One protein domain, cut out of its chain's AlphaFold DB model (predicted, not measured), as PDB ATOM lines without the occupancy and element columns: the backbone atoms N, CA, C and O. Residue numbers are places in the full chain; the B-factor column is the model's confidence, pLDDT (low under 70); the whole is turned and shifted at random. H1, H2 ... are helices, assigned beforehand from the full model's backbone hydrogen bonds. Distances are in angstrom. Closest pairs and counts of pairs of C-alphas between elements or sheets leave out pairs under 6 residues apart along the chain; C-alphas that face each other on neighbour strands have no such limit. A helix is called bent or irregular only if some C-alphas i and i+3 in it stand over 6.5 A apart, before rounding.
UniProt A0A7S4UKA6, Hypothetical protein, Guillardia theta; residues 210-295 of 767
ATOM      1  N   THR A 210      15.229 -23.819 -15.212       91.31
ATOM      2  CA  THR A 210      16.323 -23.530 -14.285       91.31
ATOM      3  C   THR A 210      16.191 -24.400 -13.048       91.31
ATOM      4  O   THR A 210      15.094 -24.811 -12.678       91.31
ATOM      5  N   VAL A 211      17.300 -24.576 -12.329       93.88
ATOM      6  CA  VAL A 211      17.311 -25.116 -10.961       93.88
ATOM      7  C   VAL A 211      16.196 -24.490 -10.104       93.88
ATOM      8  O   VAL A 211      15.367 -25.197  -9.544       93.88
ATOM      9  N   THR A 212      16.111 -23.155 -10.113       94.00
ATOM     10  CA  THR A 212      15.147 -22.354  -9.336       94.00
ATOM     11  C   THR A 212      13.680 -22.496  -9.749       94.00
ATOM     12  O   THR A 212      12.809 -22.084  -8.992       94.00
ATOM     13  N   THR A 213      13.380 -23.051 -10.927       91.31
ATOM     14  CA  THR A 213      12.000 -23.261 -11.414       91.31
ATOM     15  C   THR A 213      11.631 -24.737 -11.555       91.31
ATOM     16  O   THR A 213      10.456 -25.062 -11.724       91.31
ATOM     17  N   CYS A 214      12.604 -25.645 -11.433       94.38
ATOM     18  CA  CYS A 214      12.429 -27.072 -11.675       94.38
ATOM     19  C   CYS A 214      11.391 -27.717 -10.742       94.38
ATOM     20  O   CYS A 214      10.604 -28.551 -11.189       94.38
ATOM     21  N   ALA A 215      11.342 -27.299  -9.473       95.88
ATOM     22  CA  ALA A 215      10.367 -27.802  -8.506       95.88
ATOM     23  C   ALA A 215       8.927 -27.338  -8.818       95.88
ATOM     24  O   ALA A 215       8.012 -28.160  -8.834       95.88
ATOM     25  N   GLU A 216       8.717 -26.053  -9.143       93.00
ATOM     26  CA  GLU A 216       7.403 -25.549  -9.589       93.00
ATOM     27  C   GLU A 216       6.921 -26.289 -10.840       93.00
ATOM     28  O   GLU A 216       5.761 -26.690 -10.929       93.00
ATOM     29  N   PHE A 217       7.829 -26.490 -11.798       90.88
ATOM     30  CA  PHE A 217       7.546 -27.139 -13.069       90.88
ATOM     31  C   PHE A 217       7.173 -28.617 -12.892       90.88
ATOM     32  O   PHE A 217       6.128 -29.036 -13.385       90.88
ATOM     33  N   LEU A 218       7.943 -29.387 -12.112       94.12
ATOM     34  CA  LEU A 218       7.606 -30.775 -11.775       94.12
ATOM     35  C   LEU A 218       6.269 -30.881 -11.031       94.12
ATOM     36  O   LEU A 218       5.429 -31.705 -11.399       94.12
ATOM     37  N   LYS A 219       6.034 -30.018 -10.031       94.50
ATOM     38  CA  LYS A 219       4.751 -29.939  -9.314       94.50
ATOM     39  C   LYS A 219       3.593 -29.685 -10.272       94.50
ATOM     40  O   LYS A 219       2.552 -30.325 -10.133       94.50
ATOM     41  N   LYS A 220       3.776 -28.797 -11.254       89.75
ATOM     42  CA  LYS A 220       2.768 -28.529 -12.278       89.75
ATOM     43  C   LYS A 220       2.523 -29.750 -13.167       89.75
ATOM     44  O   LYS A 220       1.382 -30.176 -13.257       89.75
ATOM     45  N   CYS A 221       3.559 -30.360 -13.747       89.38
ATOM     46  CA  CYS A 221       3.400 -31.537 -14.614       89.38
ATOM     47  C   CYS A 221       2.673 -32.698 -13.910       89.38
ATOM     48  O   CYS A 221       1.826 -33.354 -14.514       89.38
ATOM     49  N   PHE A 222       2.950 -32.921 -12.620       92.50
ATOM     50  CA  PHE A 222       2.228 -33.903 -11.808       92.50
ATOM     51  C   PHE A 222       0.756 -33.517 -11.584       92.50
ATOM     52  O   PHE A 222      -0.122 -34.365 -11.706       92.50
ATOM     53  N   LEU A 223       0.457 -32.248 -11.282       89.88
ATOM     54  CA  LEU A 223      -0.924 -31.776 -11.122       89.88
ATOM     55  C   LEU A 223      -1.715 -31.831 -12.439       89.88
ATOM     56  O   LEU A 223      -2.867 -32.258 -12.424       89.88
ATOM     57  N   ASP A 224      -1.088 -31.482 -13.565       84.25
ATOM     58  CA  ASP A 224      -1.663 -31.595 -14.910       84.25
ATOM     59  C   ASP A 224      -1.984 -33.073 -15.243       84.25
ATOM     60  O   ASP A 224      -3.063 -33.373 -15.756       84.25
ATOM     61  N   TYR A 225      -1.105 -34.017 -14.873       88.50
ATOM     62  CA  TYR A 225      -1.358 -35.462 -14.979       88.50
ATOM     63  C   TYR A 225      -2.509 -35.932 -14.072       88.50
ATOM     64  O   TYR A 225      -3.412 -36.634 -14.530       88.50
ATOM     65  N   VAL A 226      -2.534 -35.524 -12.796       88.75
ATOM     66  CA  VAL A 226      -3.608 -35.900 -11.857       88.75
ATOM     67  C   VAL A 226      -4.960 -35.350 -12.324       88.75
ATOM     68  O   VAL A 226      -5.955 -36.076 -12.260       88.75
ATOM     69  N   ALA A 227      -4.998 -34.132 -12.874       85.25
ATOM     70  CA  ALA A 227      -6.189 -33.551 -13.494       85.25
ATOM     71  C   ALA A 227      -6.616 -34.299 -14.771       85.25
ATOM     72  O   ALA A 227      -7.806 -34.520 -14.976       85.25
ATOM     73  N   ALA A 228      -5.668 -34.735 -15.606       82.12
ATOM     74  CA  ALA A 228      -5.951 -35.521 -16.809       82.12
ATOM     75  C   ALA A 228      -6.357 -36.981 -16.519       82.12
ATOM     76  O   ALA A 228      -6.963 -37.621 -17.378       82.12
ATOM     77  N   SER A 229      -6.031 -37.516 -15.336       82.50
ATOM     78  CA  SER A 229      -6.347 -38.903 -14.970       82.50
ATOM     79  C   SER A 229      -7.843 -39.140 -14.703       82.50
ATOM     80  O   SER A 229      -8.306 -40.258 -14.916       82.50
ATOM     81  N   ASP A 230      -8.583 -38.102 -14.273       58.84
ATOM     82  CA  ASP A 230     -10.061 -37.946 -14.215       58.84
ATOM     83  C   ASP A 230     -10.886 -39.088 -13.544       58.84
ATOM     84  O   ASP A 230     -12.116 -39.073 -13.494       58.84
ATOM     85  N   GLY A 231     -10.220 -40.116 -13.009       56.62
ATOM     86  CA  GLY A 231     -10.775 -41.459 -12.807       56.62
ATOM     87  C   GLY A 231     -11.030 -41.850 -11.352       56.62
ATOM     88  O   GLY A 231     -10.666 -42.951 -10.950       56.62
ATOM     89  N   ALA A 232     -11.604 -40.953 -10.541       52.22
ATOM     90  CA  ALA A 232     -11.881 -41.134  -9.100       52.22
ATOM     91  C   ALA A 232     -10.657 -41.434  -8.191       52.22
ATOM     92  O   ALA A 232     -10.785 -41.504  -6.963       52.22
ATOM     93  N   GLY A 233      -9.461 -41.552  -8.769       58.28
ATOM     94  CA  GLY A 233      -8.181 -41.641  -8.082       58.28
ATOM     95  C   GLY A 233      -7.748 -40.300  -7.501       58.28
ATOM     96  O   GLY A 233      -6.936 -39.602  -8.096       58.28
ATOM     97  N   GLY A 234      -8.273 -39.935  -6.326       65.81
ATOM     98  CA  GLY A 234      -7.743 -38.800  -5.561       65.81
ATOM     99  C   GLY A 234      -6.232 -38.943  -5.317       65.81
ATOM    100  O   GLY A 234      -5.745 -40.065  -5.200       65.81
ATOM    101  N   MET A 235      -5.525 -37.810  -5.220       64.94
ATOM    102  CA  MET A 235      -4.056 -37.635  -5.279       64.94
ATOM    103  C   MET A 235      -3.198 -38.706  -4.566       64.94
ATOM    104  O   MET A 235      -2.120 -39.042  -5.044       64.94
ATOM    105  N   GLU A 236      -3.690 -39.285  -3.469       65.69
ATOM    106  CA  GLU A 236      -3.082 -40.419  -2.749       65.69
ATOM    107  C   GLU A 236      -2.871 -41.690  -3.596       65.69
ATOM    108  O   GLU A 236      -2.020 -42.506  -3.257       65.69
ATOM    109  N   GLN A 237      -3.667 -41.912  -4.649       66.75
ATOM    110  CA  GLN A 237      -3.585 -43.119  -5.489       66.75
ATOM    111  C   GLN A 237      -2.430 -43.075  -6.498       66.75
ATOM    112  O   GLN A 237      -2.031 -44.122  -6.994       66.75
ATOM    113  N   HIS A 238      -1.866 -41.890  -6.742       65.94
ATOM    114  CA  HIS A 238      -0.714 -41.666  -7.623       65.94
ATOM    115  C   HIS A 238       0.605 -41.565  -6.837       65.94
ATOM    116  O   HIS A 238       1.551 -40.918  -7.275       65.94
ATOM    117  N   GLY A 239       0.644 -42.139  -5.630       64.62
ATOM    118  CA  GLY A 239       1.816 -42.158  -4.757       64.62
ATOM    119  C   GLY A 239       2.586 -43.473  -4.762       64.62
ATOM    120  O   GLY A 239       2.413 -44.322  -5.633       64.62
ATOM    121  N   LEU A 240       3.444 -43.630  -3.752       66.62
ATOM    122  CA  LEU A 240       4.095 -44.902  -3.450       66.62
ATOM    123  C   LEU A 240       3.039 -45.978  -3.165       66.62
ATOM    124  O   LEU A 240       2.138 -45.788  -2.342       66.62
ATOM    125  N   SER A 241       3.168 -47.114  -3.843       77.56
ATOM    126  CA  SER A 241       2.368 -48.310  -3.586       77.56
ATOM    127  C   SER A 241       2.643 -48.882  -2.188       77.56
ATOM    128  O   SER A 241       3.641 -48.562  -1.543       77.56
ATOM    129  N   ALA A 242       1.773 -49.783  -1.715       71.44
ATOM    130  CA  ALA A 242       1.950 -50.442  -0.416       71.44
ATOM    131  C   ALA A 242       3.261 -51.255  -0.312       71.44
ATOM    132  O   ALA A 242       3.780 -51.430   0.792       71.44
ATOM    133  N   ASP A 243       3.794 -51.709  -1.449       75.81
ATOM    134  CA  ASP A 243       5.055 -52.450  -1.560       75.81
ATOM    135  C   ASP A 243       6.284 -51.534  -1.754       75.81
ATOM    136  O   ASP A 243       7.421 -52.005  -1.702       75.81
ATOM    137  N   GLY A 244       6.081 -50.217  -1.906       74.06
ATOM    138  CA  GLY A 244       7.140 -49.210  -2.029       74.06
ATOM    139  C   GLY A 244       7.575 -48.881  -3.462       74.06
ATOM    140  O   GLY A 244       8.491 -48.082  -3.638       74.06
ATOM    141  N   GLU A 245       6.929 -49.447  -4.482       82.75
ATOM    142  CA  GLU A 245       7.127 -49.032  -5.878       82.75
ATOM    143  C   GLU A 245       6.497 -47.649  -6.116       82.75
ATOM    144  O   GLU A 245       5.359 -47.403  -5.700       82.75
ATOM    145  N   VAL A 246       7.237 -46.752  -6.774       84.06
ATOM    146  CA  VAL A 246       6.776 -45.421  -7.200       84.06
ATOM    147  C   VAL A 246       5.907 -45.563  -8.452       84.06
ATOM    148  O   VAL A 246       6.300 -46.253  -9.390       84.06
ATOM    149  N   ASN A 247       4.764 -44.870  -8.517       84.94
ATOM    150  CA  ASN A 247       4.095 -44.652  -9.800       84.94
ATOM    151  C   ASN A 247       4.890 -43.615 -10.621       84.94
ATOM    152  O   ASN A 247       4.965 -42.442 -10.248       84.94
ATOM    153  N   GLU A 248       5.487 -44.057 -11.730       87.75
ATOM    154  CA  GLU A 248       6.248 -43.214 -12.664       87.75
ATOM    155  C   GLU A 248       5.446 -42.816 -13.924       87.75
ATOM    156  O   GLU A 248       5.973 -42.101 -14.774       87.75
ATOM    157  N   ASP A 249       4.165 -43.198 -14.043       88.44
ATOM    158  CA  ASP A 249       3.327 -42.980 -15.243       88.44
ATOM    159  C   ASP A 249       3.208 -41.490 -15.630       88.44
ATOM    160  O   ASP A 249       3.027 -41.134 -16.794       88.44
ATOM    161  N   TRP A 250       3.320 -40.588 -14.651       90.25
ATOM    162  CA  TRP A 250       3.286 -39.136 -14.859       90.25
ATOM    163  C   TRP A 250       4.577 -38.578 -15.495       90.25
ATOM    164  O   TRP A 250       4.555 -37.516 -16.129       90.25
ATOM    165  N   ILE A 251       5.693 -39.309 -15.377       91.31
ATOM    166  CA  ILE A 251       7.016 -38.974 -15.935       91.31
ATOM    167  C   ILE A 251       7.075 -39.292 -17.443       91.31
ATOM    168  O   ILE A 251       7.986 -38.849 -18.141       91.31
ATOM    169  N   ASP A 252       6.087 -40.008 -17.994       86.56
ATOM    170  CA  ASP A 252       6.038 -40.323 -19.427       86.56
ATOM    171  C   ASP A 252       5.733 -39.109 -20.324       86.56
ATOM    172  O   ASP A 252       6.009 -39.137 -21.528       86.56
ATOM    173  N   SER A 253       5.240 -38.005 -19.748       84.31
ATOM    174  CA  SER A 253       5.178 -36.727 -20.461       84.31
ATOM    175  C   SER A 253       6.588 -36.175 -20.719       84.31
ATOM    176  O   SER A 253       7.445 -36.160 -19.835       84.31
ATOM    177  N   VAL A 254       6.836 -35.694 -21.944       79.88
ATOM    178  CA  VAL A 254       8.143 -35.137 -22.360       79.88
ATOM    179  C   VAL A 254       8.595 -34.016 -21.417       79.88
ATOM    180  O   VAL A 254       9.770 -33.932 -21.061       79.88
ATOM    181  N   ASP A 255       7.640 -33.203 -20.970       82.94
ATOM    182  CA  ASP A 255       7.838 -32.120 -20.016       82.94
ATOM    183  C   ASP A 255       8.258 -32.645 -18.632       82.94
ATOM    184  O   ASP A 255       9.331 -32.275 -18.155       82.94
ATOM    185  N   ALA A 256       7.508 -33.574 -18.018       90.62
ATOM    186  CA  ALA A 256       7.899 -34.154 -16.727       90.62
ATOM    187  C   ALA A 256       9.258 -34.861 -16.796       90.62
ATOM    188  O   ALA A 256      10.066 -34.707 -15.880       90.62
ATOM    189  N   ARG A 257       9.555 -35.571 -17.894       90.38
ATOM    190  CA  ARG A 257      10.854 -36.220 -18.115       90.38
ATOM    191  C   ARG A 257      12.002 -35.213 -18.154       90.38
ATOM    192  O   ARG A 257      12.994 -35.416 -17.465       90.38
ATOM    193  N   ARG A 258      11.849 -34.100 -18.878       87.06
ATOM    194  CA  ARG A 258      12.834 -33.003 -18.919       87.06
ATOM    195  C   ARG A 258      13.007 -32.333 -17.550       87.06
ATOM    196  O   ARG A 258      14.129 -32.002 -17.170       87.06
ATOM    197  N   GLY A 259      11.911 -32.171 -16.803       92.56
ATOM    198  CA  GLY A 259      11.919 -31.750 -15.399       92.56
ATOM    199  C   GLY A 259      12.744 -32.692 -14.519       92.56
ATOM    200  O   GLY A 259      13.628 -32.257 -13.783       92.56
ATOM    201  N   MET A 260      12.482 -33.991 -14.641       95.88
ATOM    202  CA  MET A 260      13.125 -35.047 -13.864       95.88
ATOM    203  C   MET A 260      14.615 -35.161 -14.206       95.88
ATOM    204  O   MET A 260      15.441 -35.240 -13.306       95.88
ATOM    205  N   GLU A 261      14.995 -35.083 -15.483       93.81
ATOM    206  CA  GLU A 261      16.397 -35.124 -15.917       93.81
ATOM    207  C   GLU A 261      17.234 -33.977 -15.325       93.81
ATOM    208  O   GLU A 261      18.343 -34.229 -14.851       93.81
ATOM    209  N   LEU A 262      16.709 -32.743 -15.267       94.50
ATOM    210  CA  LEU A 262      17.416 -31.642 -14.598       94.50
ATOM    211  C   LEU A 262      17.462 -31.830 -13.075       94.50
ATOM    212  O   LEU A 262      18.516 -31.628 -12.470       94.50
ATOM    213  N   ALA A 263      16.338 -32.206 -12.459       97.25
ATOM    214  CA  ALA A 263      16.248 -32.391 -11.014       97.25
ATOM    215  C   ALA A 263      17.144 -33.531 -10.510       97.25
ATOM    216  O   ALA A 263      17.737 -33.404  -9.445       97.25
ATOM    217  N   LEU A 264      17.309 -34.605 -11.286       97.12
ATOM    218  CA  LEU A 264      18.258 -35.677 -10.990       97.12
ATOM    219  C   LEU A 264      19.706 -35.226 -11.202       97.12
ATOM    220  O   LEU A 264      20.554 -35.543 -10.376       97.12
ATOM    221  N   ALA A 265      20.001 -34.469 -12.265       96.56
ATOM    222  CA  ALA A 265      21.360 -34.021 -12.580       96.56
ATOM    223  C   ALA A 265      21.895 -32.905 -11.659       96.56
ATOM    224  O   ALA A 265      23.108 -32.709 -11.595       96.56
ATOM    225  N   ARG A 266      21.018 -32.153 -10.979       97.38
ATOM    226  CA  ARG A 266      21.373 -31.027 -10.090       97.38
ATOM    227  C   ARG A 266      20.593 -31.060  -8.770       97.38
ATOM    228  O   ARG A 266      20.154 -30.017  -8.288       97.38
ATOM    229  N   PHE A 267      20.392 -32.253  -8.204       98.19
ATOM    230  CA  PHE A 267      19.477 -32.458  -7.076       98.19
ATOM    231  C   PHE A 267      19.781 -31.579  -5.865       98.19
ATOM    232  O   PHE A 267      18.853 -30.995  -5.322       98.19
ATOM    233  N   GLU A 268      21.050 -31.441  -5.474       98.00
ATOM    234  CA  GLU A 268      21.463 -30.576  -4.356       98.00
ATOM    235  C   GLU A 268      20.948 -29.139  -4.524       98.00
ATOM    236  O   GLU A 268      20.191 -28.650  -3.690       98.00
ATOM    237  N   GLU A 269      21.255 -28.501  -5.654       97.81
ATOM    238  CA  GLU A 269      20.840 -27.120  -5.918       97.81
ATOM    239  C   GLU A 269      19.315 -26.975  -6.074       97.81
ATOM    240  O   GLU A 269      18.752 -25.925  -5.768       97.81
ATOM    241  N   VAL A 270      18.632 -28.009  -6.584       97.75
ATOM    242  CA  VAL A 270      17.166 -28.013  -6.732       97.75
ATOM    243  C   VAL A 270      16.487 -28.212  -5.374       97.75
ATOM    244  O   VAL A 270      15.469 -27.572  -5.114       97.75
ATOM    245  N   ALA A 271      17.055 -29.035  -4.492       97.75
ATOM    246  CA  ALA A 271      16.549 -29.293  -3.148       97.75
ATOM    247  C   ALA A 271      16.751 -28.111  -2.187       97.75
ATOM    248  O   ALA A 271      15.912 -27.895  -1.316       97.75
ATOM    249  N   GLU A 272      17.793 -27.299  -2.392       97.06
ATOM    250  CA  GLU A 272      17.982 -26.014  -1.701       97.06
ATOM    251  C   GLU A 272      16.905 -24.962  -2.056       97.06
ATOM    252  O   GLU A 272      16.784 -23.943  -1.369       97.06
ATOM    253  N   THR A 273      16.096 -25.169  -3.107       97.50
ATOM    254  CA  THR A 273      15.013 -24.230  -3.448       97.50
ATOM    255  C   THR A 273      13.841 -24.353  -2.465       97.50
ATOM    256  O   THR A 273      13.381 -25.463  -2.183       97.50
ATOM    257  N   PRO A 274      13.257 -23.241  -1.972       96.44
ATOM    258  CA  PRO A 274      12.133 -23.314  -1.035       96.44
ATOM    259  C   PRO A 274      10.897 -23.998  -1.646       96.44
ATOM    260  O   PRO A 274      10.127 -24.620  -0.912       96.44
ATOM    261  N   GLN A 275      10.752 -23.945  -2.978       96.31
ATOM    262  CA  GLN A 275       9.711 -24.644  -3.736       96.31
ATOM    263  C   GLN A 275       9.886 -26.171  -3.775       96.31
ATOM    264  O   GLN A 275       8.903 -26.879  -3.994       96.31
ATOM    265  N   PHE A 276      11.086 -26.716  -3.538       97.62
ATOM    266  CA  PHE A 276      11.267 -28.166  -3.400       97.62
ATOM    267  C   PHE A 276      10.473 -28.712  -2.212       97.62
ATOM    268  O   PHE A 276       9.828 -29.756  -2.292       97.62
ATOM    269  N   LEU A 277      10.455 -27.962  -1.110       96.38
ATOM    270  CA  LEU A 277       9.721 -28.331   0.097       96.38
ATOM    271  C   LEU A 277       8.190 -28.274  -0.104       96.38
ATOM    272  O   LEU A 277       7.446 -28.761   0.743       96.38
ATOM    273  N   ASP A 278       7.717 -27.692  -1.215       95.94
ATOM    274  CA  ASP A 278       6.315 -27.687  -1.664       95.94
ATOM    275  C   ASP A 278       5.965 -28.837  -2.631       95.94
ATOM    276  O   ASP A 278       4.813 -28.929  -3.072       95.94
ATOM    277  N   LEU A 279       6.919 -29.698  -3.004       96.56
ATOM    278  CA  LEU A 279       6.664 -30.846  -3.879       96.56
ATOM    279  C   LEU A 279       5.763 -31.890  -3.189       96.56
ATOM    280  O   LEU A 279       6.016 -32.243  -2.037       96.56
ATOM    281  N   PRO A 280       4.758 -32.452  -3.884       94.38
ATOM    282  CA  PRO A 280       4.042 -33.640  -3.427       94.38
ATOM    283  C   PRO A 280       4.969 -34.830  -3.131       94.38
ATOM    284  O   PRO A 280       5.907 -35.094  -3.885       94.38
ATOM    285  N   GLU A 281       4.641 -35.606  -2.089       94.00
ATOM    286  CA  GLU A 281       5.372 -36.823  -1.675       94.00
ATOM    287  C   GLU A 281       5.696 -37.790  -2.842       94.00
ATOM    288  O   GLU A 281       6.823 -38.281  -2.879       94.00
ATOM    289  N   PRO A 282       4.815 -38.018  -3.848       93.75
ATOM    290  CA  PRO A 282       5.128 -38.873  -5.001       93.75
ATOM    291  C   PRO A 282       6.282 -38.373  -5.885       93.75
ATOM    292  O   PRO A 282       7.044 -39.179  -6.411       93.75
ATOM    293  N   ILE A 283       6.446 -37.053  -6.033       96.00
ATOM    294  CA  ILE A 283       7.530 -36.462  -6.837       96.00
ATOM    295  C   ILE A 283       8.860 -36.601  -6.098       96.00
ATOM    296  O   ILE A 283       9.871 -36.983  -6.683       96.00
ATOM    297  N   VAL A 284       8.845 -36.320  -4.793       96.88
ATOM    298  CA  VAL A 284      10.014 -36.469  -3.919       96.88
ATOM    299  C   VAL A 284      10.439 -37.940  -3.862       96.88
ATOM    300  O   VAL A 284      11.624 -38.238  -3.990       96.88
ATOM    301  N   ALA A 285       9.480 -38.869  -3.789       95.50
ATOM    302  CA  ALA A 285       9.725 -40.305  -3.885       95.50
ATOM    303  C   ALA A 285      10.381 -40.710  -5.216       95.50
ATOM    304  O   ALA A 285      11.395 -41.404  -5.196       95.50
ATOM    305  N   ALA A 286       9.850 -40.247  -6.355       95.50
ATOM    306  CA  ALA A 286      10.409 -40.536  -7.678       95.50
ATOM    307  C   ALA A 286      11.855 -40.042  -7.835       95.50
ATOM    308  O   ALA A 286      12.688 -40.740  -8.411       95.50
ATOM    309  N   LEU A 287      12.177 -38.870  -7.278       97.12
ATOM    310  CA  LEU A 287      13.541 -38.339  -7.267       97.12
ATOM    311  C   LEU A 287      14.487 -39.225  -6.440       97.12
ATOM    312  O   LEU A 287      15.540 -39.619  -6.933       97.12
ATOM    313  N   ILE A 288      14.106 -39.575  -5.207       97.00
ATOM    314  CA  ILE A 288      14.966 -40.331  -4.276       97.00
ATOM    315  C   ILE A 288      15.147 -41.793  -4.712       97.00
ATOM    316  O   ILE A 288      16.228 -42.361  -4.550       97.00
ATOM    317  N   ALA A 289      14.108 -42.412  -5.277       95.62
ATOM    318  CA  ALA A 289      14.164 -43.791  -5.757       95.62
ATOM    319  C   ALA A 289      15.119 -43.975  -6.953       95.62
ATOM    320  O   ALA A 289      15.589 -45.088  -7.201       95.62
ATOM    321  N   ASN A 290      15.419 -42.909  -7.701       96.06
ATOM    322  CA  ASN A 290      16.103 -43.011  -8.983       96.06
ATOM    323  C   ASN A 290      17.619 -43.247  -8.846       96.06
ATOM    324  O   ASN A 290      18.346 -42.449  -8.258       96.06
ATOM    325  N   ASP A 291      18.141 -44.296  -9.488       95.88
ATOM    326  CA  ASP A 291      19.584 -44.601  -9.500       95.88
ATOM    327  C   ASP A 291      20.464 -43.550 -10.209       95.88
ATOM    328  O   ASP A 291      21.689 -43.620 -10.112       95.88
ATOM    329  N   ARG A 292      19.876 -42.580 -10.924       96.62
ATOM    330  CA  ARG A 292      20.605 -41.484 -11.593       96.62
ATOM    331  C   ARG A 292      20.719 -40.208 -10.753       96.62
ATOM    332  O   ARG A 292      21.211 -39.205 -11.265       96.62
ATOM    333  N   LEU A 293      20.254 -40.226  -9.504       97.44
ATOM    334  CA  LEU A 293      20.281 -39.084  -8.592       97.44
ATOM    335  C   LEU A 293      21.722 -38.596  -8.340       97.44
ATOM    336  O   LEU A 293      22.514 -39.271  -7.682       97.44
ATOM    337  N   ALA A 294      22.071 -37.417  -8.857       97.31
ATOM    338  CA  ALA A 294      23.395 -36.828  -8.703       97.31
ATOM    339  C   ALA A 294      23.506 -36.095  -7.355       97.31
ATOM    340  O   ALA A 294      23.155 -34.921  -7.231       97.31
ATOM    341  N   VAL A 295      24.012 -36.810  -6.348       97.62
ATOM    342  CA  VAL A 295      24.317 -36.293  -5.005       97.62
ATOM    343  C   VAL A 295      25.750 -36.625  -4.594       97.62
ATOM    344  O   VAL A 295      26.278 -37.693  -4.901       97.62
TER     345      VAL A 295
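Overview. This is residues 210 to 295 of the 767 residues of the protein "Hypothetical protein" of Guillardia theta (UniProt A0A7S4UKA6). One long helix, H1, runs along one side of the domain, and H4 packs slantwise on it, with the shorter H6 near the middle of the domain, close to residues 218 to 222 of H1 and to residues 260 to 264 of H4. H5 packs on the first turns of H1, while H2 lies toward its other end and is followed by a loop, residues 239 to 248, that folds back to H3. The printed part has 86 residues with six named helices, in the order H1, H2, H3, H4, H5, H6, and no named strand; the class is all helix. It is compact, with a radius of gyration of the C-alphas of 12.3 A, and spans 36 by 25 by 23 A.

Arrangement. H1, residues 211 to 229, is the hub and touches four other helices. H2, residues 235 to 238, is close to H1 but not clearly touching it; their closest C-alphas, of Val 226 and Met 235, are 6.8 A apart. H3, residues 249 to 252, only just touches H1, with 3 pairs of C-alphas within 8 A, the closest those of Tyr 225 and Trp 250 at 5.9 A. H4, residues 254 to 265, touches H1, the closest C-alphas being those of Cys 221 and Ala 256 at 5.6 A. These two run opposite ways at a steep tilt of 38 degrees, only just past shallow. H5, residues 267 to 271, touches residues 211 to 215 of H1 alone, with the C-alphas of Val 211 and Val 270 closest at 5.1 A. H6, residues 281 to 289, only just touches H4, with 3 pairs of C-alphas within 8 A, the closest those of Leu 264 and Leu 287 at 6.6 A; they run the same way at a steep tilt of 55 degrees. H2 and H4 are apart. Every O i to N i+4 pair is within hydrogen-bond range in H4, H5 and H6, and 13 of 15 are in H1; H2 and H3 are too short for such a pair.

Along the chain. H1 begins at C-alpha 211, (17.311, -25.116, -10.961), and is 27.7 A long; it is irregular, with C-alphas 212 and 215 7.3 A apart. H2 and H3 have 4 residues each. H4 is 16.5 A long, H5 has 5 residues, and H6, 11.9 A long, ends at C-alpha 289, (14.164, -43.791, -5.757).

Size, cuts and confidence. The C-alphas farthest apart, of Ala 232 and Val 295, are 36.7 A apart. The printed part has no cut and no long link. Its mean pLDDT is 88.0, and residues 230 to 240 are under 70.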